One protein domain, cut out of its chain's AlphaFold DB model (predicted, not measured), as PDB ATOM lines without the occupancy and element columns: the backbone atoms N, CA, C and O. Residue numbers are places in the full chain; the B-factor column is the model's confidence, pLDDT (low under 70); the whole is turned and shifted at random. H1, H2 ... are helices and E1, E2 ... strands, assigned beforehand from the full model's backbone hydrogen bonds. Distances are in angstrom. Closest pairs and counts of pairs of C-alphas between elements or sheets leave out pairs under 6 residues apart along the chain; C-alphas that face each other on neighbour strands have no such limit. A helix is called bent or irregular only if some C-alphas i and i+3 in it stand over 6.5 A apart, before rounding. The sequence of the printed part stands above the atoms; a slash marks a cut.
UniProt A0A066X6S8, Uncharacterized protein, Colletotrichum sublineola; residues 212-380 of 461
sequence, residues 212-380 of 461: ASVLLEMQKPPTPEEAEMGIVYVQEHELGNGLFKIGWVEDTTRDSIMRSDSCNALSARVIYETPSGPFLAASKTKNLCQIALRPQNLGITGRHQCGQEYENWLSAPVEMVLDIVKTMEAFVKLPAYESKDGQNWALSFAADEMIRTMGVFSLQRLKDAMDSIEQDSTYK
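This is residues 212 to 380 of the 461 residues of an uncharacterized protein of Colletotrichum sublineola (UniProt A0A066X6S8). A strongly twisted sheet of four strands has helices H3 and H4 packed over one face and the five-residue H2 over the other. Beyond H3 and H4, away from the sheet, H1, H5 and H6 form a second group, with the small hairpin of E5 and E6 beside it; residues 375 to 380 of H6 stick out. The printed part has 169 residues with six named helices and six named strands, in the order H1 E1 E2 H2 E3 H3 E4 H4 E5 E6 H5 H6. The larger sheet, ordered E3 E1 E2 E4, is antiparallel, and the class is mixed. The whole is compact, with a radius of gyration of the C-alphas of 16.7 A, and spans 55 by 31 by 26 A.

H1, residues 212 to 219, touches residues 288 to 292 of H3, residues 282 to 296, at a shallow tilt of 12 degrees; the closest C-alphas, Val 214 and Ala 292, are 5.8 A apart. E1, residues 229 to 237, and E2, residues 243 to 249, form an antiparallel hairpin, with N 235 and O 245 within hydrogen-bond range at 2.9 A. E3, residues 268 to 273, is the antiparallel neighbour of E1, N 234 and O 272 being 2.9 A apart. E4, residues 313 to 315, is that of E2, N 244 and O 314 being 2.8 A apart. H2, residues 254 to 258, is on the sheet at a height of 8.3 A; E2, H2 and E3 make a split strand-helix-strand unit, its strands running the same way with E1 between them, and its crossover is right-handed. On the opposite face, H3 and H4, residues 318 to 333, run along the strands at heights of 8.6 A and 9.9 A. They touch at a steep tilt of 39 degrees, closest at the C-alphas of Thr 285 and Glu 329, 5.8 A apart. E5, residues 337 to 339, and E6, residues 345 to 347, form a hairpin, N 338 and O 346 being 2.8 A apart. H5, residues 349 to 358, touches H1, with the C-alphas of Leu 215 and Ile 355 closest at 6.8 A. H6, residues 363 to 380, forms a helical hairpin with H5, and its residues 363 to 370 touch H4, with the C-alphas of Thr 327 and Lys 367 closest at 6.8 A. Every O i to N i+4 pair is within hydrogen-bond range in H1, H2, H4, H5 and H6; in H3 it is 9 of 11.

H1 begins at C-alpha 212, (145.693, 143.341, 236.258). E1 measures 26.2 A, H4 22.2 A and H6 26.6 A. H3, 21.9 A, is irregular: C-alphas 292 and 295 are 7.0 A apart. H6 ends at C-alpha 380, (116.427, 135.723, 221.604).

The two C-alphas farthest apart, Gln 305 and Lys 380, are 57.5 A apart. The printed part has no cut; the link from H3 to E4 is long, with 16 residues. The mean pLDDT of the printed part is 82.8; residues 240 to 241, 252 to 266, 298 to 312 and 377 to 380 are under 70.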
ATOM      1  N   ALA A 212     146.268 144.233 235.259       84.88
ATOM      2  CA  ALA A 212     145.693 143.341 236.258       84.88
ATOM      3  C   ALA A 212     144.804 144.109 237.246       84.88
ATOM      4  O   ALA A 212     143.714 143.637 237.562       84.88
ATOM      5  N   SER A 213     145.214 145.313 237.664       89.25
ATOM      6  CA  SER A 213     144.423 146.156 238.568       89.25
ATOM      7  C   SER A 213     143.029 146.488 238.032       89.25
ATOM      8  O   SER A 213     142.077 146.510 238.808       89.25
ATOM      9  N   VAL A 214     142.880 146.701 236.718       92.50
ATOM     10  CA  VAL A 214     141.563 146.986 236.120       92.50
ATOM     11  C   VAL A 214     140.653 145.761 236.203       92.50
ATOM     12  O   VAL A 214     139.527 145.879 236.674       92.50
ATOM     13  N   LEU A 215     141.141 144.577 235.811       93.12
ATOM     14  CA  LEU A 215     140.346 143.342 235.868       93.12
ATOM     15  C   LEU A 215     139.958 142.985 237.306       93.12
ATOM     16  O   LEU A 215     138.805 142.646 237.559       93.12
ATOM     17  N   LEU A 216     140.899 143.108 238.248       93.19
ATOM     18  CA  LEU A 216     140.631 142.884 239.668       93.19
ATOM     19  C   LEU A 216     139.567 143.842 240.194       93.19
ATOM     20  O   LEU A 216     138.738 143.446 241.007       93.19
ATOM     21  N   GLU A 217     139.569 145.095 239.743       95.50
ATOM     22  CA  GLU A 217     138.551 146.053 240.156       95.50
ATOM     23  C   GLU A 217     137.181 145.761 239.540       95.50
ATOM     24  O   GLU A 217     136.172 145.868 240.239       95.50
ATOM     25  N   MET A 218     137.132 145.343 238.272       95.50
ATOM     26  CA  MET A 218     135.888 144.921 237.621       95.50
ATOM     27  C   MET A 218     135.271 143.706 238.327       95.50
ATOM     28  O   MET A 218     134.057 143.655 238.497       95.50
ATOM     29  N   GLN A 219     136.093 142.762 238.795       94.94
ATOM     30  CA  GLN A 219     135.635 141.574 239.527       94.94
ATOM     31  C   GLN A 219     135.072 141.883 240.918       94.94
ATOM     32  O   GLN A 219     134.295 141.093 241.453       94.94
ATOM     33  N   LYS A 220     135.449 143.016 241.519       94.31
ATOM     34  CA  LYS A 220     134.892 143.439 242.805       94.31
ATOM     35  C   LYS A 220     133.490 144.008 242.595       94.31
ATOM     36  O   LYS A 220     133.356 144.998 241.869       94.31
ATOM     37  N   PRO A 221     132.463 143.459 243.260       93.12
ATOM     38  CA  PRO A 221     131.152 144.088 243.289       93.12
ATOM     39  C   PRO A 221     131.224 145.496 243.899       93.12
ATOM     40  O   PRO A 221     132.113 145.745 244.722       93.12
ATOM     41  N   PRO A 222     130.313 146.409 243.523       93.06
ATOM     42  CA  PRO A 222     130.214 147.707 244.177       93.06
ATOM     43  C   PRO A 222     129.877 147.532 245.663       93.06
ATOM     44  O   PRO A 222     129.064 146.680 246.039       93.06
ATOM     45  N   THR A 223     130.498 148.346 246.516       91.25
ATOM     46  CA  THR A 223     130.056 148.500 247.911       91.25
ATOM     47  C   THR A 223     128.659 149.142 247.964       91.25
ATOM     48  O   THR A 223     128.216 149.712 246.967       91.25
ATOM     49  N   PRO A 224     127.944 149.103 249.106       89.12
ATOM     50  CA  PRO A 224     126.649 149.777 249.226       89.12
ATOM     51  C   PRO A 224     126.694 151.268 248.858       89.12
ATOM     52  O   PRO A 224     125.806 151.734 248.157       89.12
ATOM     53  N   GLU A 225     127.755 151.975 249.261       87.00
ATOM     54  CA  GLU A 225     127.997 153.381 248.896       87.00
ATOM     55  C   GLU A 225     128.304 153.530 247.400       87.00
ATOM     56  O   GLU A 225     127.864 154.465 246.738       87.00
ATOM     57  N   GLU A 226     129.061 152.593 246.824       90.56
ATOM     58  CA  GLU A 226     129.359 152.632 245.397       90.56
ATOM     59  C   GLU A 226     128.162 152.286 244.524       90.56
ATOM     60  O   GLU A 226     128.188 152.687 243.369       90.56
ATOM     61  N   ALA A 227     127.169 151.557 245.041       89.50
ATOM     62  CA  ALA A 227     125.977 151.096 244.331       89.50
ATOM     63  C   ALA A 227     124.861 152.153 244.231       89.50
ATOM     64  O   ALA A 227     123.794 151.875 243.677       89.50
ATOM     65  N   GLU A 228     125.098 153.359 244.744       89.44
ATOM     66  CA  GLU A 228     124.163 154.478 244.670       89.44
ATOM     67  C   GLU A 228     123.926 154.958 243.227       89.44
ATOM     68  O   GLU A 228     124.717 154.718 242.303       89.44
ATOM     69  N   MET A 229     122.782 155.617 243.027       91.69
ATOM     70  CA  MET A 229     122.381 156.195 241.743       91.69
ATOM     71  C   MET A 229     123.176 157.454 241.443       91.69
ATOM     72  O   MET A 229     123.351 158.292 242.321       91.69
ATOM     73  N   GLY A 230     123.578 157.629 240.181       92.62
ATOM     74  CA  GLY A 230     124.415 158.764 239.867       92.62
ATOM     75  C   GLY A 230     124.835 159.085 238.466       92.62
ATOM     76  O   GLY A 230     124.623 158.317 237.538       92.62
ATOM     77  N   ILE A 231     125.489 160.237 238.334       92.75
ATOM     78  CA  ILE A 231     126.061 160.714 237.075       92.75
ATOM     79  C   ILE A 231     127.580 160.722 237.171       92.75
ATOM     80  O   ILE A 231     128.146 161.237 238.136       92.75
ATOM     81  N   VAL A 232     128.236 160.200 236.136       94.25
ATOM     82  CA  VAL A 232     129.673 160.362 235.915       94.25
ATOM     83  C   VAL A 232     129.893 161.592 235.042       94.25
ATOM     84  O   VAL A 232     129.171 161.827 234.071       94.25
ATOM     85  N   TYR A 233     130.910 162.380 235.373       93.62
ATOM     86  CA  TYR A 233     131.294 163.545 234.587       93.62
ATOM     87  C   TYR A 233     132.804 163.607 234.367       93.62
ATOM     88  O   TYR A 233     133.597 163.083 235.156       93.62
ATOM     89  N   VAL A 234     133.195 164.295 233.294       93.25
ATOM     90  CA  VAL A 234     134.589 164.642 233.001       93.25
ATOM     91  C   VAL A 234     134.709 166.155 232.913       93.25
ATOM     92  O   VAL A 234     134.032 166.800 232.109       93.25
ATOM     93  N   GLN A 235     135.587 166.709 233.738       90.56
ATOM     94  CA  GLN A 235     136.018 168.098 233.683       90.56
ATOM     95  C   GLN A 235     137.368 168.182 232.978       90.56
ATOM     96  O   GLN A 235     138.263 167.401 233.277       90.56
ATOM     97  N   GLU A 236     137.515 169.129 232.063       88.75
ATOM     98  CA  GLU A 236     138.779 169.506 231.440       88.75
ATOM     99  C   GLU A 236     139.251 170.827 232.042       88.75
ATOM    100  O   GLU A 236     138.462 171.765 232.171       88.75
ATOM    101  N   HIS A 237     140.532 170.911 232.392       84.50
ATOM    102  CA  HIS A 237     141.121 172.151 232.879       84.50
ATOM    103  C   HIS A 237     141.171 173.202 231.753       84.50
ATOM    104  O   HIS A 237     141.537 172.898 230.620       84.50
ATOM    105  N   GLU A 238     140.869 174.464 232.051       78.94
ATOM    106  CA  GLU A 238     140.817 175.584 231.098       78.94
ATOM    107  C   GLU A 238     142.165 175.890 230.436       78.94
ATOM    108  O   GLU A 238     142.200 176.482 229.360       78.94
ATOM    109  N   LEU A 239     143.268 175.434 231.036       71.19
ATOM    110  CA  LEU A 239     144.597 175.481 230.415       71.19
ATOM    111  C   LEU A 239     144.698 174.598 229.153       71.19
ATOM    112  O   LEU A 239     145.675 174.708 228.421       71.19
ATOM    113  N   GLY A 240     143.708 173.735 228.875       63.56
ATOM    114  CA  GLY A 240     143.580 173.013 227.602       63.56
ATOM    115  C   GLY A 240     144.714 172.026 227.310       63.56
ATOM    116  O   GLY A 240     144.947 171.662 226.162       63.56
ATOM    117  N   ASN A 241     145.438 171.597 228.341       67.88
ATOM    118  CA  ASN A 241     146.665 170.802 228.253       67.88
ATOM    119  C   ASN A 241     146.428 169.295 228.449       67.88
ATOM    120  O   ASN A 241     147.329 168.561 228.858       67.88
ATOM    121  N   GLY A 242     145.207 168.827 228.178       79.44
ATOM    122  CA  GLY A 242     144.836 167.431 228.382       79.44
ATOM    123  C   GLY A 242     144.795 167.026 229.856       79.44
ATOM    124  O   GLY A 242     145.020 165.858 230.161       79.44
ATOM    125  N   LEU A 243     144.560 167.979 230.768       84.88
ATOM    126  CA  LEU A 243     144.283 167.710 232.177       84.88
ATOM    127  C   LEU A 243     142.786 167.505 232.388       84.88
ATOM    128  O   LEU A 243     141.978 168.395 232.115       84.88
ATOM    129  N   PHE A 244     142.441 166.353 232.948       88.44
ATOM    130  CA  PHE A 244     141.072 165.944 233.195       88.44
ATOM    131  C   PHE A 244     140.851 165.558 234.645       88.44
ATOM    132  O   PHE A 244     141.737 165.032 235.310       88.44
ATOM    133  N   LYS A 245     139.630 165.754 235.116       89.31
ATOM    134  CA  LYS A 245     139.140 165.208 236.373       89.31
ATOM    135  C   LYS A 245     137.897 164.388 236.078       89.31
ATOM    136  O   LYS A 245     136.966 164.875 235.441       89.31
ATOM    137  N   ILE A 246     137.888 163.153 236.560       91.75
ATOM    138  CA  ILE A 246     136.731 162.262 236.471       91.75
ATOM    139  C   ILE A 246     136.079 162.221 237.841       91.75
ATOM    140  O   ILE A 246     136.727 161.894 238.841       91.75
ATOM    141  N   GLY A 247     134.804 162.578 237.890       90.75
ATOM    142  CA  GLY A 247     134.037 162.627 239.124       90.75
ATOM    143  C   GLY A 247     132.668 161.986 238.975       90.75
ATOM    144  O   GLY A 247     132.262 161.579 237.887       90.75
ATOM    145  N   TRP A 248     131.970 161.900 240.103       92.12
ATOM    146  CA  TRP A 248     130.591 161.441 240.172       92.12
ATOM    147  C   TRP A 248     129.793 162.337 241.143       92.12
ATOM    148  O   TRP A 248     130.395 162.907 242.059       92.12
ATOM    149  N   VAL A 249     128.485 162.510 240.911       89.75
ATOM    150  CA  VAL A 249     127.538 163.218 241.805       89.75
ATOM    151  C   VAL A 249     126.174 162.522 241.913       89.75
ATOM    152  O   VAL A 249     125.631 162.096 240.889       89.75
ATOM    153  N   GLU A 250     125.631 162.448 243.142       85.31
ATOM    154  CA  GLU A 250     124.356 161.783 243.518       85.31
ATOM    155  C   GLU A 250     123.137 162.367 242.823       85.31
ATOM    156  O   GLU A 250     122.252 161.638 242.380       85.31
ATOM    157  N   ASP A 251     123.134 163.684 242.650       71.06
ATOM    158  CA  ASP A 251     122.012 164.399 242.071       71.06
ATOM    159  C   ASP A 251     122.387 165.120 240.769       71.06
ATOM    160  O   ASP A 251     123.472 165.675 240.586       71.06
ATOM    161  N   THR A 252     121.401 165.141 239.879       58.91
ATOM    162  CA  THR A 252     121.322 165.771 238.557       58.91
ATOM    163  C   THR A 252     121.529 167.278 238.527       58.91
ATOM    164  O   THR A 252     121.527 167.873 237.445       58.91
ATOM    165  N   THR A 253     121.675 167.949 239.671       60.31
ATOM    166  CA  THR A 253     121.929 169.381 239.644       60.31
ATOM    167  C   THR A 253     123.330 169.610 239.085       60.31
ATOM    168  O   THR A 253     124.324 169.546 239.800       60.31
ATOM    169  N   ARG A 254     123.403 169.937 237.786       60.88
ATOM    170  CA  ARG A 254     124.589 170.483 237.099       60.88
ATOM    171  C   ARG A 254     125.232 171.602 237.909       60.88
ATOM    172  O   ARG A 254     126.448 171.768 237.910       60.88
ATOM    173  N   ASP A 255     124.408 172.338 238.644       63.06
ATOM    174  CA  ASP A 255     124.887 173.334 239.572       63.06
ATOM    175  C   ASP A 255     125.783 172.743 240.672       63.06
ATOM    176  O   ASP A 255     126.725 173.406 241.051       63.06
ATOM    177  N   SER A 256     125.563 171.527 241.184       63.09
ATOM    178  CA  SER A 256     126.471 170.881 242.153       63.09
ATOM    179  C   SER A 256     127.850 170.582 241.550       63.09
ATOM    180  O   SER A 256     128.865 170.798 242.210       63.09
ATOM    181  N   ILE A 257     127.892 170.191 240.270       67.50
ATOM    182  CA  ILE A 257     129.131 169.946 239.515       67.50
ATOM    183  C   ILE A 257     129.912 171.258 239.323       67.50
ATOM    184  O   ILE A 257     131.142 171.259 239.360       67.50
ATOM    185  N   MET A 258     129.201 172.379 239.151       62.12
ATOM    186  CA  MET A 258     129.779 173.712 238.919       62.12
ATOM    187  C   MET A 258     130.009 174.534 240.204       62.12
ATOM    188  O   MET A 258     130.841 175.436 240.205       62.12
ATOM    189  N   ARG A 259     129.293 174.249 241.302       55.41
ATOM    190  CA  ARG A 259     129.316 174.997 242.581       55.41
ATOM    191  C   ARG A 259     130.423 174.563 243.535       55.41
ATOM    192  O   ARG A 259     130.382 174.956 244.699       55.41
ATOM    193  N   SER A 260     131.402 173.754 243.127       52.50
ATOM    194  CA  SER A 260     132.514 173.513 244.046       52.50
ATOM    195  C   SER A 260     133.284 174.829 244.203       52.50
ATOM    196  O   SER A 260     134.159 175.116 243.400       52.50
ATOM    197  N   ASP A 261     132.991 175.602 245.253       48.00
ATOM    198  CA  ASP A 261     133.712 176.816 245.679       48.00
ATOM    199  C   ASP A 261     135.203 176.543 245.978       48.00
ATOM    200  O   ASP A 261     135.972 177.431 246.350       48.00
ATOM    201  N   SER A 262     135.643 175.294 245.808       55.88
ATOM    202  CA  SER A 262     137.044 174.956 245.650       55.88
ATOM    203  C   SER A 262     137.582 175.626 244.388       55.88
ATOM    204  O   SER A 262     136.983 175.555 243.320       55.88
ATOM    205  N   CYS A 263     138.757 176.221 244.510       51.25
ATOM    206  CA  CYS A 263     139.572 176.773 243.433       51.25
ATOM    207  C   CYS A 263     139.556 176.001 242.087       51.25
ATOM    208  O   CYS A 263     139.783 176.599 241.042       51.25
ATOM    209  N   ASN A 264     139.244 174.703 242.107       53.53
ATOM    210  CA  ASN A 264     139.141 173.813 240.955       53.53
ATOM    211  C   ASN A 264     137.975 174.103 239.984       53.53
ATOM    212  O   ASN A 264     138.080 173.712 238.826       53.53
ATOM    213  N   ALA A 265     136.866 174.728 240.409       53.53
ATOM    214  CA  ALA A 265     135.728 174.982 239.502       53.53
ATOM    215  C   ALA A 265     135.930 176.201 238.594       53.53
ATOM    216  O   ALA A 265     135.335 176.276 237.525       53.53
ATOM    217  N   LEU A 266     136.761 177.161 239.014       54.75
ATOM    218  CA  LEU A 266     136.959 178.419 238.286       54.75
ATOM    219  C   LEU A 266     137.851 178.273 237.049       54.75
ATOM    220  O   LEU A 266     137.945 179.218 236.276       54.75
ATOM    221  N   SER A 267     138.507 177.124 236.883       71.56
ATOM    222  CA  SER A 267     139.420 176.839 235.779       71.56
ATOM    223  C   SER A 267     139.119 175.494 235.124       71.56
ATOM    224  O   SER A 267     140.029 174.855 234.602       71.56
ATOM    225  N   ALA A 268     137.870 175.023 235.154       80.25
ATOM    226  CA  ALA A 268     137.505 173.745 234.558       80.25
ATOM    227  C   ALA A 268     136.137 173.787 233.874       80.25
ATOM    228  O   ALA A 268     135.171 174.326 234.408       80.25
ATOM    229  N   ARG A 269     136.030 173.148 232.708       86.19
ATOM    230  CA  ARG A 269     134.770 172.983 231.972       86.19
ATOM    231  C   ARG A 269     134.350 171.523 231.943       86.19
ATOM    232  O   ARG A 269     135.177 170.640 231.746       86.19
ATOM    233  N   VAL A 270     133.057 171.253 232.086       89.50
ATOM    234  CA  VAL A 270     132.521 169.900 231.893       89.50
ATOM    235  C   VAL A 270     132.487 169.591 230.397       89.50
ATOM    236  O   VAL A 270     131.842 170.307 229.633       89.50
ATOM    237  N   ILE A 271     133.180 168.531 229.984       92.06
ATOM    238  CA  ILE A 271     133.226 168.053 228.590       92.06
ATOM    239  C   ILE A 271     132.428 166.765 228.378       92.06
ATOM    240  O   ILE A 271     132.150 166.382 227.244       92.06
ATOM    241  N   TYR A 272     132.056 166.094 229.468       94.44
ATOM    242  CA  TYR A 272     131.207 164.914 229.453       94.44
ATOM    243  C   TYR A 272     130.363 164.855 230.718       94.44
ATOM    244  O   TYR A 272     130.853 165.111 231.815       94.44
ATOM    245  N   GLU A 273     129.112 164.468 230.535       93.44
ATOM    246  CA  GLU A 273     128.124 164.182 231.565       93.44
ATOM    247  C   GLU A 273     127.329 162.978 231.051       93.44
ATOM    248  O   GLU A 273     126.981 162.960 229.867       93.44
ATOM    249  N   THR A 274     127.078 161.975 231.899       92.75
ATOM    250  CA  THR A 274     126.291 160.783 231.543       92.75
ATOM    251  C   THR A 274     124.973 161.189 230.849       92.75
ATOM    252  O   THR A 274     124.072 161.716 231.506       92.75
ATOM    253  N   PRO A 275     124.802 160.928 229.533       90.62
ATOM    254  CA  PRO A 275     123.692 161.503 228.760       90.62
ATOM    255  C   PRO A 275     122.307 160.984 229.153       90.62
ATOM    256  O   PRO A 275     121.306 161.666 228.951       90.62
ATOM    257  N   SER A 276     122.238 159.768 229.698       89.69
ATOM    258  CA  SER A 276     120.981 159.128 230.099       89.69
ATOM    259  C   SER A 276     120.482 159.565 231.480       89.69
ATOM    260  O   SER A 276     119.497 159.012 231.960       89.69
ATOM    261  N   GLY A 277     121.172 160.496 232.146       90.31
ATOM    262  CA  GLY A 277     120.917 160.823 233.546       90.31
ATOM    263  C   GLY A 277     121.438 159.751 234.516       90.31
ATOM    264  O   GLY A 277     122.235 158.897 234.109       90.31
ATOM    265  N   PRO A 278     121.022 159.803 235.796       92.25
ATOM    266  CA  PRO A 278     121.579 158.963 236.846       92.25
ATOM    267  C   PRO A 278     121.419 157.461 236.583       92.25
ATOM    268  O   PRO A 278     120.379 157.018 236.098       92.25
ATOM    269  N   PHE A 279     122.425 156.669 236.949       92.62
ATOM    270  CA  PHE A 279     122.427 155.210 236.850       92.62
ATOM    271  C   PHE A 279     123.071 154.567 238.080       92.62
ATOM    272  O   PHE A 279     123.840 155.208 238.793       92.62
ATOM    273  N   LEU A 280     122.742 153.300 238.332       92.00
ATOM    274  CA  LEU A 280     123.293 152.551 239.459       92.00
ATOM    275  C   LEU A 280     124.802 152.382 239.305       92.00
ATOM    276  O   LEU A 280     125.302 152.095 238.221       92.00
ATOM    277  N   ALA A 281     125.513 152.505 240.415       93.31
ATOM    278  CA  ALA A 281     126.948 152.299 240.482       93.31
ATOM    279  C   ALA A 281     127.816 153.306 239.695       93.31
ATOM    280  O   ALA A 281     128.899 152.992 239.183       93.31
ATOM    281  N   ALA A 282     127.388 154.571 239.642       94.19
ATOM    282  CA  ALA A 282     128.165 155.646 239.022       94.19
ATOM    283  C   ALA A 282     129.527 155.879 239.707       94.19
ATOM    284  O   ALA A 282     130.544 156.067 239.033       94.19
ATOM    285  N   SER A 283     129.582 155.789 241.040       93.81
ATOM    286  CA  SER A 283     130.836 155.883 241.804       93.81
ATOM    287  C   SER A 283     131.831 154.785 241.407       93.81
ATOM    288  O   SER A 283     133.006 155.062 241.144       93.81
ATOM    289  N   LYS A 284     131.341 153.545 241.240       95.31
ATOM    290  CA  LYS A 284     132.140 152.412 240.752       95.31
ATOM    291  C   LYS A 284     132.720 152.683 239.364       95.31
ATOM    292  O   LYS A 284     133.901 152.433 239.128       95.31
ATOM    293  N   THR A 285     131.916 153.249 238.464       96.06
ATOM    294  CA  THR A 285     132.365 153.639 237.117       96.06
ATOM    295  C   THR A 285     133.528 154.629 237.184       96.06
ATOM    296  O   THR A 285     134.544 154.437 236.515       96.06
ATOM    297  N   LYS A 286     133.429 155.660 238.032       94.88
ATOM    298  CA  LYS A 286     134.508 156.636 238.247       94.88
ATOM    299  C   LYS A 286     135.794 155.956 238.740       94.88
ATOM    300  O   LYS A 286     136.864 156.236 238.199       94.88
ATOM    301  N   ASN A 287     135.699 155.025 239.690       93.38
ATOM    302  CA  ASN A 287     136.857 154.278 240.196       93.38
ATOM    303  C   ASN A 287     137.507 153.402 239.107       93.38
ATOM    304  O   ASN A 287     138.730 153.434 238.939       93.38
ATOM    305  N   LEU A 288     136.705 152.695 238.301       95.25
ATOM    306  CA  LEU A 288     137.191 151.914 237.155       95.25
ATOM    307  C   LEU A 288     137.935 152.788 236.139       95.25
ATOM    308  O   LEU A 288     139.021 152.420 235.687       95.25
ATOM    309  N   CYS A 289     137.398 153.970 235.823       94.94
ATOM    310  CA  CYS A 289     138.048 154.916 234.917       94.94
ATOM    311  C   CYS A 289     139.401 155.382 235.462       94.94
ATOM    312  O   CYS A 289     140.389 155.381 234.731       94.94
ATOM    313  N   GLN A 290     139.467 155.745 236.747       91.19
ATOM    314  CA  GLN A 290     140.711 156.185 237.384       91.19
ATOM    315  C   GLN A 290     141.787 155.093 237.357       91.19
ATOM    316  O   GLN A 290     142.952 155.387 237.089       91.19
ATOM    317  N   ILE A 291     141.416 153.832 237.591       91.44
ATOM    318  CA  ILE A 291     142.358 152.705 237.545       91.44
ATOM    319  C   ILE A 291     142.793 152.416 236.105       91.44
ATOM    320  O   ILE A 291     143.984 152.232 235.864       91.44
ATOM    321  N   ALA A 292     141.873 152.447 235.137       91.50
ATOM    322  CA  ALA A 292     142.191 152.236 233.723       91.50
ATOM    323  C   ALA A 292     143.072 153.345 233.128       91.50
ATOM    324  O   ALA A 292     143.889 153.073 232.249       91.50
ATOM    325  N   LEU A 293     142.940 154.576 233.625       89.50
ATOM    326  CA  LEU A 293     143.757 155.719 233.217       89.50
ATOM    327  C   LEU A 293     145.064 155.839 234.002       89.50
ATOM    328  O   LEU A 293     145.962 156.538 233.546       89.50
ATOM    329  N   ARG A 294     145.225 155.144 235.137       84.50
ATOM    330  CA  ARG A 294     146.442 155.210 235.962       84.50
ATOM    331  C   ARG A 294     147.736 154.952 235.176       84.50
ATOM    332  O   ARG A 294     148.661 155.732 235.374       84.50
ATOM    333  N   PRO A 295     147.832 153.960 234.264       79.06
ATOM    334  CA  PRO A 295     149.052 153.738 233.481       79.06
ATOM    335  C   PRO A 295     149.416 154.897 232.546       79.06
ATOM    336  O   PRO A 295     150.546 154.967 232.080       79.06
ATOM    337  N   GLN A 296     148.448 155.761 232.234       71.19
ATOM    338  CA  GLN A 296     148.615 156.923 231.364       71.19
ATOM    339  C   GLN A 296     148.682 158.227 232.157       71.19
ATOM    340  O   GLN A 296     149.042 159.260 231.602       71.19
ATOM    341  N   ASN A 297     148.326 158.187 233.443       71.75
ATOM    342  CA  ASN A 297     148.269 159.364 234.278       71.75
ATOM    343  C   ASN A 297     149.688 159.858 234.566       71.75
ATOM    344  O   ASN A 297     150.406 159.273 235.378       71.75
ATOM    345  N   LEU A 298     150.077 160.956 233.918       61.16
ATOM    346  CA  LEU A 298     151.280 161.697 234.275       61.16
ATOM    347  C   LEU A 298     151.026 162.279 235.675       61.16
ATOM    348  O   LEU A 298     150.308 163.263 235.784       61.16
ATOM    349  N   GLY A 299     151.515 161.645 236.745       59.12
ATOM    350  CA  GLY A 299     151.233 162.073 238.121       59.12
ATOM    351  C   GLY A 299     151.494 163.570 238.312       59.12
ATOM    352  O   GLY A 299     152.634 164.018 238.199       59.12
ATOM    353  N   ILE A 300     150.432 164.339 238.572       57.97
ATOM    354  CA  ILE A 300     150.496 165.792 238.747       57.97
ATOM    355  C   ILE A 300     150.679 166.071 240.239       57.97
ATOM    356  O   ILE A 300     149.702 166.129 240.982       57.97
ATOM    357  N   THR A 301     151.909 166.293 240.701       50.69
ATOM    358  CA  THR A 301     152.138 166.881 242.035       50.69
ATOM    359  C   THR A 301     152.410 168.370 241.882       50.69
ATOM    360  O   THR A 301     153.496 168.875 242.152       50.69
ATOM    361  N   GLY A 302     151.411 169.084 241.376       52.88
ATOM    362  CA  GLY A 302     151.389 170.537 241.403       52.88
ATOM    363  C   GLY A 302     150.466 171.036 242.495       52.88
ATOM    364  O   GLY A 302     149.393 170.478 242.713       52.88
ATOM    365  N   ARG A 303     150.847 172.127 243.154       52.41
ATOM    366  CA  ARG A 303     149.850 172.993 243.783       52.41
ATOM    367  C   ARG A 303     149.371 173.984 242.734       52.41
ATOM    368  O   ARG A 303     150.189 174.678 242.130       52.41
ATOM    369  N   HIS A 304     148.059 174.074 242.534       52.22
ATOM    370  CA  HIS A 304     147.482 175.211 241.820       52.22
ATOM    371  C   HIS A 304     147.782 176.497 242.622       52.22
ATOM    372  O   HIS A 304     148.072 176.434 243.820       52.22
ATOM    373  N   GLN A 305     147.686 177.684 242.011       50.16
ATOM    374  CA  GLN A 305     147.969 178.979 242.671       50.16
ATOM    375  C   GLN A 305     147.155 179.231 243.960       50.16
ATOM    376  O   GLN A 305     147.476 180.111 244.750       50.16
ATOM    377  N   CYS A 306     146.117 178.435 244.196       51.22
ATOM    378  CA  CYS A 306     145.296 178.445 245.401       51.22
ATOM    379  C   CYS A 306     145.749 177.479 246.506       51.22
ATOM    380  O   CYS A 306     145.042 177.324 247.497       51.22
ATOM    381  N   GLY A 307     146.894 176.811 246.350       45.81
ATOM    382  CA  GLY A 307     147.483 175.956 247.379       45.81
ATOM    383  C   GLY A 307     146.838 174.577 247.544       45.81
ATOM    384  O   GLY A 307     147.282 173.835 248.417       45.81
ATOM    385  N   GLN A 308     145.845 174.214 246.722       52.50
ATOM    386  CA  GLN A 308     145.312 172.849 246.664       52.50
ATOM    387  C   GLN A 308     146.130 171.984 245.702       52.50
ATOM    388  O   GLN A 308     146.559 172.448 244.642       52.50
ATOM    389  N   GLU A 309     146.369 170.741 246.109       54.00
ATOM    390  CA  GLU A 309     146.995 169.717 245.278       54.00
ATOM    391  C   GLU A 309     146.020 169.290 244.177       54.00
ATOM    392  O   GLU A 309     144.807 169.256 244.393       54.00
ATOM    393  N   TYR A 310     146.544 168.955 242.997       61.25
ATOM    394  CA  TYR A 310     145.781 168.351 241.899       61.25
ATOM    395  C   TYR A 310     145.371 166.900 242.216       61.25
ATOM    396  O   TYR A 310     145.510 165.992 241.397       61.25
ATOM    397  N   GLU A 311     144.853 166.664 243.417       59.97
ATOM    398  CA  GLU A 311     144.366 165.366 243.836       59.97
ATOM    399  C   GLU A 311     143.222 164.972 242.889       59.97
ATOM    400  O   GLU A 311     142.206 165.666 242.784       59.97
ATOM    401  N   ASN A 312     143.397 163.855 242.178       68.94
ATOM    402  CA  ASN A 312     142.467 163.298 241.184       68.94
ATOM    403  C   ASN A 312     142.456 163.928 239.782       68.94
ATOM    404  O   ASN A 312     141.603 163.538 238.978       68.94
ATOM    405  N   TRP A 313     143.370 164.844 239.455       80.50
ATOM    406  CA  TRP A 313     143.569 165.218 238.053       80.50
ATOM    407  C   TRP A 313     144.468 164.202 237.355       80.50
ATOM    408  O   TRP A 313     145.388 163.639 237.951       80.50
ATOM    409  N   LEU A 314     144.181 163.967 236.082       84.56
ATOM    410  CA  LEU A 314     144.939 163.078 235.226       84.56
ATOM    411  C   LEU A 314     145.266 163.738 233.899       84.56
ATOM    412  O   LEU A 314     144.456 164.498 233.376       84.56
ATOM    413  N   SER A 315     146.443 163.445 233.356       84.25
ATOM    414  CA  SER A 315     146.830 163.916 232.026       84.25
ATOM    415  C   SER A 315     146.786 162.773 231.015       84.25
ATOM    416  O   SER A 315     147.406 161.739 231.239       84.25
ATOM    417  N   ALA A 316     146.015 162.936 229.937       85.44
ATOM    418  CA  ALA A 316     145.839 161.947 228.865       85.44
ATOM    419  C   ALA A 316     145.235 162.615 227.606       85.44
ATOM    420  O   ALA A 316     144.778 163.747 227.693       85.44
ATOM    421  N   PRO A 317     145.194 161.969 226.427       88.56
ATOM    422  CA  PRO A 317     144.424 162.480 225.287       88.56
ATOM    423  C   PRO A 317     142.914 162.503 225.572       88.56
ATOM    424  O   PRO A 317     142.380 161.547 226.142       88.56
ATOM    425  N   VAL A 318     142.205 163.557 225.147       90.38
ATOM    426  CA  VAL A 318     140.764 163.729 225.433       90.38
ATOM    427  C   VAL A 318     139.929 162.578 224.882       90.38
ATOM    428  O   VAL A 318     139.036 162.070 225.559       90.38
ATOM    429  N   GLU A 319     140.256 162.109 223.680       92.56
ATOM    430  CA  GLU A 319     139.569 161.002 223.025       92.56
ATOM    431  C   GLU A 319     139.709 159.726 223.853       92.56
ATOM    432  O   GLU A 319     138.726 159.025 224.056       92.56
ATOM    433  N   MET A 320     140.901 159.469 224.399       92.00
ATOM    434  CA  MET A 320     141.165 158.307 225.248       92.00
ATOM    435  C   MET A 320     140.378 158.373 226.560       92.00
ATOM    436  O   MET A 320     139.787 157.374 226.967       92.00
ATOM    437  N   VAL A 321     140.346 159.540 227.212       93.94
ATOM    438  CA  VAL A 321     139.587 159.735 228.458       93.94
ATOM    439  C   VAL A 321     138.104 159.485 228.222       93.94
ATOM    440  O   VAL A 321     137.489 158.703 228.944       93.94
ATOM    441  N   LEU A 322     137.534 160.107 227.189       96.06
ATOM    442  CA  LEU A 322     136.121 159.947 226.864       96.06
ATOM    443  C   LEU A 322     135.787 158.518 226.434       96.06
ATOM    444  O   LEU A 322     134.716 158.021 226.778       96.06
ATOM    445  N   ASP A 323     136.680 157.857 225.702       96.31
ATOM    446  CA  ASP A 323     136.483 156.480 225.259       96.31
ATOM    447  C   ASP A 323     136.482 155.496 226.436       96.31
ATOM    448  O   ASP A 323     135.595 154.648 226.539       96.31
ATOM    449  N   ILE A 324     137.410 155.660 227.385       96.19
ATOM    450  CA  ILE A 324     137.439 154.867 228.621       96.19
ATOM    451  C   ILE A 324     136.185 155.119 229.453       96.19
ATOM    452  O   ILE A 324     135.536 154.157 229.860       96.19
ATOM    453  N   VAL A 325     135.811 156.384 229.673       97.19
ATOM    454  CA  VAL A 325     134.636 156.734 230.483       97.19
ATOM    455  C   VAL A 325     133.362 156.130 229.904       97.19
ATOM    456  O   VAL A 325     132.627 155.465 230.627       97.19
ATOM    457  N   LYS A 326     133.134 156.280 228.596       97.50
ATOM    458  CA  LYS A 326     131.956 155.712 227.927       97.50
ATOM    459  C   LYS A 326     131.942 154.189 227.973       97.50
ATOM    460  O   LYS A 326     130.889 153.602 228.193       97.50
ATOM    461  N   THR A 327     133.096 153.550 227.791       97.19
ATOM    462  CA  THR A 327     133.193 152.084 227.818       97.19
ATOM    463  C   THR A 327     132.932 151.534 229.218       97.19
ATOM    464  O   THR A 327     132.198 150.563 229.362       97.19
ATOM    465  N   MET A 328     133.498 152.156 230.258       97.06
ATOM    466  CA  MET A 328     133.266 151.735 231.642       97.06
ATOM    467  C   MET A 328     131.829 152.012 232.081       97.06
ATOM    468  O   MET A 328     131.231 151.176 232.750       97.06
ATOM    469  N   GLU A 329     131.256 153.145 231.672       96.50
ATOM    470  CA  GLU A 329     129.843 153.444 231.902       96.50
ATOM    471  C   GLU A 329     128.943 152.392 231.241       96.50
ATOM    472  O   GLU A 329     128.038 151.879 231.892       96.50
ATOM    473  N   ALA A 330     129.211 152.027 229.983       95.81
ATOM    474  CA  ALA A 330     128.476 150.972 229.288       95.81
ATOM    475  C   ALA A 330     128.610 149.624 230.006       95.81
ATOM    476  O   ALA A 330     127.602 148.974 230.260       95.81
ATOM    477  N   PHE A 331     129.823 149.245 230.419       95.69
ATOM    478  CA  PHE A 331     130.056 148.010 231.167       95.69
ATOM    479  C   PHE A 331     129.255 147.958 232.473       95.69
ATOM    480  O   PHE A 331     128.643 146.940 232.765       95.69
ATOM    481  N   VAL A 332     129.224 149.045 233.248       94.88
ATOM    482  CA  VAL A 332     128.478 149.094 234.518       94.88
ATOM    483  C   VAL A 332     126.960 149.167 234.301       94.88
ATOM    484  O   VAL A 332     126.211 148.681 235.145       94.88
ATOM    485  N   LYS A 333     126.503 149.769 233.193       92.25
ATOM    486  CA  LYS A 333     125.079 149.871 232.820       92.25
ATOM    487  C   LYS A 333     124.512 148.623 232.171       92.25
ATOM    488  O   LYS A 333     123.306 148.393 232.272       92.25
ATOM    489  N   LEU A 334     125.349 147.817 231.522       87.69
ATOM    490  CA  LEU A 334     125.008 146.415 231.356       87.69
ATOM    491  C   LEU A 334     124.698 145.864 232.750       87.69
ATOM    492  O   LEU A 334     125.230 146.373 233.735       87.69
ATOM    493  N   PRO A 335     123.853 144.837 232.886       81.06
ATOM    494  CA  PRO A 335     123.647 144.177 234.169       81.06
ATOM    495  C   PRO A 335     124.918 143.401 234.561       81.06
ATOM    496  O   PRO A 335     124.892 142.189 234.721       81.06
ATOM    497  N   ALA A 336     126.071 144.070 234.642       91.25
ATOM    498  CA  ALA A 336     127.352 143.529 235.042       91.25
ATOM    499  C   ALA A 336     127.373 143.258 236.536       91.25
ATOM    500  O   ALA A 336     128.058 142.341 236.970       91.25
ATOM    501  N   TYR A 337     126.583 144.004 237.307       93.88
ATOM    502  CA  TYR A 337     126.368 143.744 238.716       93.88
ATOM    503  C   TYR A 337     124.885 143.516 238.982       93.88
ATOM    504  O   TYR A 337     124.032 144.299 238.571       93.88
ATOM    505  N   GLU A 338     124.590 142.440 239.697       91.19
ATOM    506  CA  GLU A 338     123.246 142.058 240.101       91.19
ATOM    507  C   GLU A 338     123.146 142.102 241.621       91.19
ATOM    508  O   GLU A 338     124.033 141.633 242.344       91.19
ATOM    509  N   SER A 339     122.049 142.669 242.117       88.62
ATOM    510  CA  SER A 339     121.751 142.662 243.542       88.62
ATOM    511  C   SER A 339     121.074 141.347 243.922       88.62
ATOM    512  O   SER A 339     120.049 140.987 243.345       88.62
ATOM    513  N   LYS A 340     121.629 140.621 244.897       83.56
ATOM    514  CA  LYS A 340     121.052 139.354 245.380       83.56
ATOM    515  C   LYS A 340     119.875 139.562 246.335       83.56
ATOM    516  O   LYS A 340     118.991 138.715 246.403       83.56
ATOM    517  N   ASP A 341     119.875 140.663 247.078       83.44
ATOM    518  CA  ASP A 341     118.921 140.947 248.161       83.44
ATOM    519  C   ASP A 341     118.690 142.456 248.401       83.44
ATOM    520  O   ASP A 341     118.120 142.849 249.417       83.44
ATOM    521  N   GLY A 342     119.131 143.319 247.481       75.75
ATOM    522  CA  GLY A 342     119.075 144.778 247.624       75.75
ATOM    523  C   GLY A 342     120.283 145.393 248.339       75.75
ATOM    524  O   GLY A 342     120.424 146.612 248.313       75.75
ATOM    525  N   GLN A 343     121.162 144.591 248.952       74.75
ATOM    526  CA  GLN A 343     122.333 145.074 249.704       74.75
ATOM    527  C   GLN A 343     123.643 144.424 249.248       74.75
ATOM    528  O   GLN A 343     124.682 145.080 249.199       74.75
ATOM    529  N   ASN A 344     123.592 143.150 248.872       86.00
ATOM    530  CA  ASN A 344     124.726 142.372 248.411       86.00
ATOM    531  C   ASN A 344     124.745 142.331 246.887       86.00
ATOM    532  O   ASN A 344     123.897 141.701 246.248       86.00
ATOM    533  N   TRP A 345     125.748 142.980 246.312       92.06
ATOM    534  CA  TRP A 345     125.993 142.970 244.879       92.06
ATOM    535  C   TRP A 345     126.943 141.839 244.506       92.06
ATOM    536  O   TRP A 345     127.864 141.496 245.249       92.06
ATOM    537  N   ALA A 346     126.724 141.253 243.338       93.12
ATOM    538  CA  ALA A 346     127.616 140.276 242.742       93.12
ATOM    539  C   ALA A 346     127.816 140.598 241.268       93.12
ATOM    540  O   ALA A 346     126.930 141.148 240.621       93.12
ATOM    541  N   LEU A 347     128.978 140.232 240.741       94.06
ATOM    542  CA  LEU A 347     129.209 140.243 239.307       94.06
ATOM    543  C   LEU A 347     128.241 139.250 238.640       94.06
ATOM    544  O   LEU A 347     128.096 138.118 239.113       94.06
ATOM    545  N   SER A 348     127.564 139.673 237.579       93.56
ATOM    546  CA  SER A 348     126.681 138.798 236.817       93.56
ATOM    547  C   SER A 348     127.484 137.741 236.076       93.56
ATOM    548  O   SER A 348     128.659 137.928 235.753       93.56
ATOM    549  N   PHE A 349     126.832 136.623 235.761       91.38
ATOM    550  CA  PHE A 349     127.469 135.538 235.014       91.38
ATOM    551  C   PHE A 349     128.019 136.019 233.663       91.38
ATOM    552  O   PHE A 349     129.117 135.640 233.265       91.38
ATOM    553  N   ALA A 350     127.274 136.890 232.978       91.56
ATOM    554  CA  ALA A 350     127.693 137.444 231.699       91.56
ATOM    555  C   ALA A 350     128.959 138.304 231.844       91.56
ATOM    556  O   ALA A 350     129.892 138.155 231.058       91.56
ATOM    557  N   ALA A 351     129.031 139.164 232.866       93.69
ATOM    558  CA  ALA A 351     130.209 139.997 233.092       93.69
ATOM    559  C   ALA A 351     131.432 139.217 233.583       93.69
ATOM    560  O   ALA A 351     132.547 139.513 233.147       93.69
ATOM    561  N   ASP A 352     131.238 138.196 234.417       93.56
ATOM    562  CA  ASP A 352     132.312 137.282 234.816       93.56
ATOM    563  C   ASP A 352     132.921 136.577 233.603       93.56
ATOM    564  O   ASP A 352     134.141 136.591 233.412       93.56
ATOM    565  N   GLU A 353     132.074 136.052 232.715       91.56
ATOM    566  CA  GLU A 353     132.534 135.378 231.506       91.56
ATOM    567  C   GLU A 353     133.268 136.331 230.552       91.56
ATOM    568  O   GLU A 353     134.309 135.956 230.001       91.56
ATOM    569  N   MET A 354     132.799 137.578 230.405       92.44
ATOM    570  CA  MET A 354     133.497 138.609 229.625       92.44
ATOM    571  C   MET A 354     134.912 138.858 230.157       92.44
ATOM    572  O   MET A 354     135.885 138.817 229.400       92.44
ATOM    573  N   ILE A 355     135.038 139.097 231.466       92.44
ATOM    574  CA  ILE A 355     136.321 139.383 232.119       92.44
ATOM    575  C   ILE A 355     137.265 138.184 231.990       92.44
ATOM    576  O   ILE A 355     138.432 138.349 231.623       92.44
ATOM    577  N   ARG A 356     136.759 136.971 232.241       90.56
ATOM    578  CA  ARG A 356     137.532 135.725 232.168       90.56
ATOM    579  C   ARG A 356     138.049 135.452 230.758       90.56
ATOM    580  O   ARG A 356     139.219 135.107 230.595       90.56
ATOM    581  N   THR A 357     137.205 135.645 229.747       89.00
ATOM    582  CA  THR A 357     137.552 135.431 228.332       89.00
ATOM    583  C   THR A 357     138.594 136.431 227.839       89.00
ATOM    584  O   THR A 357     139.437 136.097 227.006       89.00
ATOM    585  N   MET A 358     138.591 137.651 228.381       89.44
ATOM    586  CA  MET A 358     139.540 138.689 227.983       89.44
ATOM    587  C   MET A 358     140.994 138.315 228.312       89.44
ATOM    588  O   MET A 358     141.893 138.603 227.513       89.44
ATOM    589  N   GLY A 359     141.220 137.689 229.477       84.56
ATOM    590  CA  GLY A 359     142.516 137.246 230.017       84.56
ATOM    591  C   GLY A 359     143.476 138.376 230.421       84.56
ATOM    592  O   GLY A 359     144.098 138.324 231.479       84.56
ATOM    593  N   VAL A 360     143.579 139.416 229.595       88.12
ATOM    594  CA  VAL A 360     144.336 140.651 229.826       88.12
ATOM    595  C   VAL A 360     143.432 141.824 229.474       88.12
ATOM    596  O   VAL A 360     142.781 141.792 228.430       88.12
ATOM    597  N   PHE A 361     143.411 142.863 230.315       89.94
ATOM    598  CA  PHE A 361     142.569 144.026 230.060       89.94
ATOM    599  C   PHE A 361     142.921 144.686 228.725       89.94
ATOM    600  O   PHE A 361     144.062 145.077 228.477       89.94
ATOM    601  N   SER A 362     141.907 144.845 227.884       91.50
ATOM    602  CA  SER A 362     141.956 145.618 226.655       91.50
ATOM    603  C   SER A 362     140.612 146.299 226.478       91.50
ATOM    604  O   SER A 362     139.576 145.637 226.478       91.50
ATOM    605  N   LEU A 363     140.637 147.619 226.289       92.69
ATOM    606  CA  LEU A 363     139.419 148.395 226.086       92.69
ATOM    607  C   LEU A 363     138.637 147.905 224.859       92.69
ATOM    608  O   LEU A 363     137.417 147.807 224.914       92.69
ATOM    609  N   GLN A 364     139.337 147.533 223.780       93.19
ATOM    610  CA  GLN A 364     138.703 147.008 222.571       93.19
ATOM    611  C   GLN A 364     138.041 145.653 222.821       93.19
ATOM    612  O   GLN A 364     136.879 145.480 222.482       93.19
ATOM    613  N   ARG A 365     138.735 144.720 223.489       94.31
ATOM    614  CA  ARG A 365     138.148 143.408 223.805       94.31
ATOM    615  C   ARG A 365     136.931 143.522 224.716       94.31
ATOM    616  O   ARG A 365     136.010 142.727 224.583       94.31
ATOM    617  N   LEU A 366     136.932 144.490 225.636       94.69
ATOM    618  CA  LEU A 366     135.766 144.771 226.468       94.69
ATOM    619  C   LEU A 366     134.581 145.233 225.612       94.69
ATOM    620  O   LEU A 366     133.499 144.683 225.758       94.69
ATOM    621  N   LYS A 367     134.788 146.181 224.690       95.31
ATOM    622  CA  LYS A 367     133.746 146.629 223.750       95.31
ATOM    623  C   LYS A 367     133.203 145.484 222.900       95.31
ATOM    624  O   LYS A 367     132.000 145.265 222.900       95.31
ATOM    625  N   ASP A 368     134.086 144.709 222.274       93.75
ATOM    626  CA  ASP A 368     133.694 143.579 221.423       93.75
ATOM    627  C   ASP A 368     132.856 142.543 222.207       93.75
ATOM    628  O   ASP A 368     131.899 141.964 221.685       93.75
ATOM    629  N   ALA A 369     133.197 142.317 223.481       92.56
ATOM    630  CA  ALA A 369     132.463 141.412 224.360       92.56
ATOM    631  C   ALA A 369     131.076 141.960 224.744       92.56
ATOM    632  O   ALA A 369     130.106 141.202 224.754       92.56
ATOM    633  N   MET A 370     130.965 143.266 225.006       93.81
ATOM    634  CA  MET A 370     129.682 143.927 225.272       93.81
ATOM    635  C   MET A 370     128.762 143.887 224.044       93.81
ATOM    636  O   MET A 370     127.609 143.474 224.163       93.81
ATOM    637  N   ASP A 371     129.292 144.203 222.858       90.75
ATOM    638  CA  ASP A 371     128.545 144.169 221.594       90.75
ATOM    639  C   ASP A 371     128.005 142.759 221.287       90.75
ATOM    640  O   ASP A 371     126.893 142.599 220.778       90.75
ATOM    641  N   SER A 372     128.770 141.716 221.632       88.25
ATOM    642  CA  SER A 372     128.355 140.317 221.456       88.25
ATOM    643  C   SER A 372     127.134 139.962 222.318       88.25
ATOM    644  O   SER A 372     126.216 139.288 221.850       88.25
ATOM    645  N   ILE A 373     127.076 140.456 223.560       85.00
ATOM    646  CA  ILE A 373     125.943 140.218 224.470       85.00
ATOM    647  C   ILE A 373     124.682 140.937 223.984       85.00
ATOM    648  O   ILE A 373     123.587 140.368 224.019       85.00
ATOM    649  N   GLU A 374     124.817 142.180 223.521       82.00
ATOM    650  CA  GLU A 374     123.683 142.945 222.996       82.00
ATOM    651  C   GLU A 374     123.071 142.262 221.763       82.00
ATOM    652  O   GLU A 374     121.841 142.143 221.660       82.00
ATOM    653  N   GLN A 375     123.907 141.720 220.872       78.06
ATOM    654  CA  GLN A 375     123.448 140.956 219.710       78.06
ATOM    655  C   GLN A 375     122.704 139.676 220.121       78.06
ATOM    656  O   GLN A 375     121.582 139.454 219.656       78.06
ATOM    657  N   ASP A 376     123.251 138.883 221.045       73.31
ATOM    658  CA  ASP A 376     122.618 137.642 221.518       73.31
ATOM    659  C   ASP A 376     121.274 137.884 222.228       73.31
ATOM    660  O   ASP A 376     120.336 137.084 222.107       73.31
ATOM    661  N   SER A 377     121.139 139.011 222.935       67.12
ATOM    662  CA  SER A 377     119.876 139.409 223.572       67.12
ATOM    663  C   SER A 377     118.788 139.767 222.548       67.12
ATOM    664  O   SER A 377     117.614 139.428 222.732       67.12
ATOM    665  N   THR A 378     119.184 140.376 221.426       61.25
ATOM    666  CA  THR A 378     118.273 140.822 220.367       61.25
ATOM    667  C   THR A 378     117.708 139.635 219.589       61.25
ATOM    668  O   THR A 378     116.499 139.575 219.360       61.25
ATOM    669  N   TYR A 379     118.540 138.638 219.259       55.25
ATOM    670  CA  TYR A 379     118.087 137.433 218.555       55.25
ATOM    671  C   TYR A 379     117.105 136.594 219.389       55.25
ATOM    672  O   TYR A 379     116.075 136.160 218.859       55.25
ATOM    673  N   LYS A 380     117.346 136.443 220.701       51.88
ATOM    674  CA  LYS A 380     116.427 135.723 221.604       51.88
ATOM    675  C   LYS A 380     115.075 136.421 221.780       51.88
ATOM    676  O   LYS A 380     114.054 135.741 221.901       51.88
TER     677      LYS A 380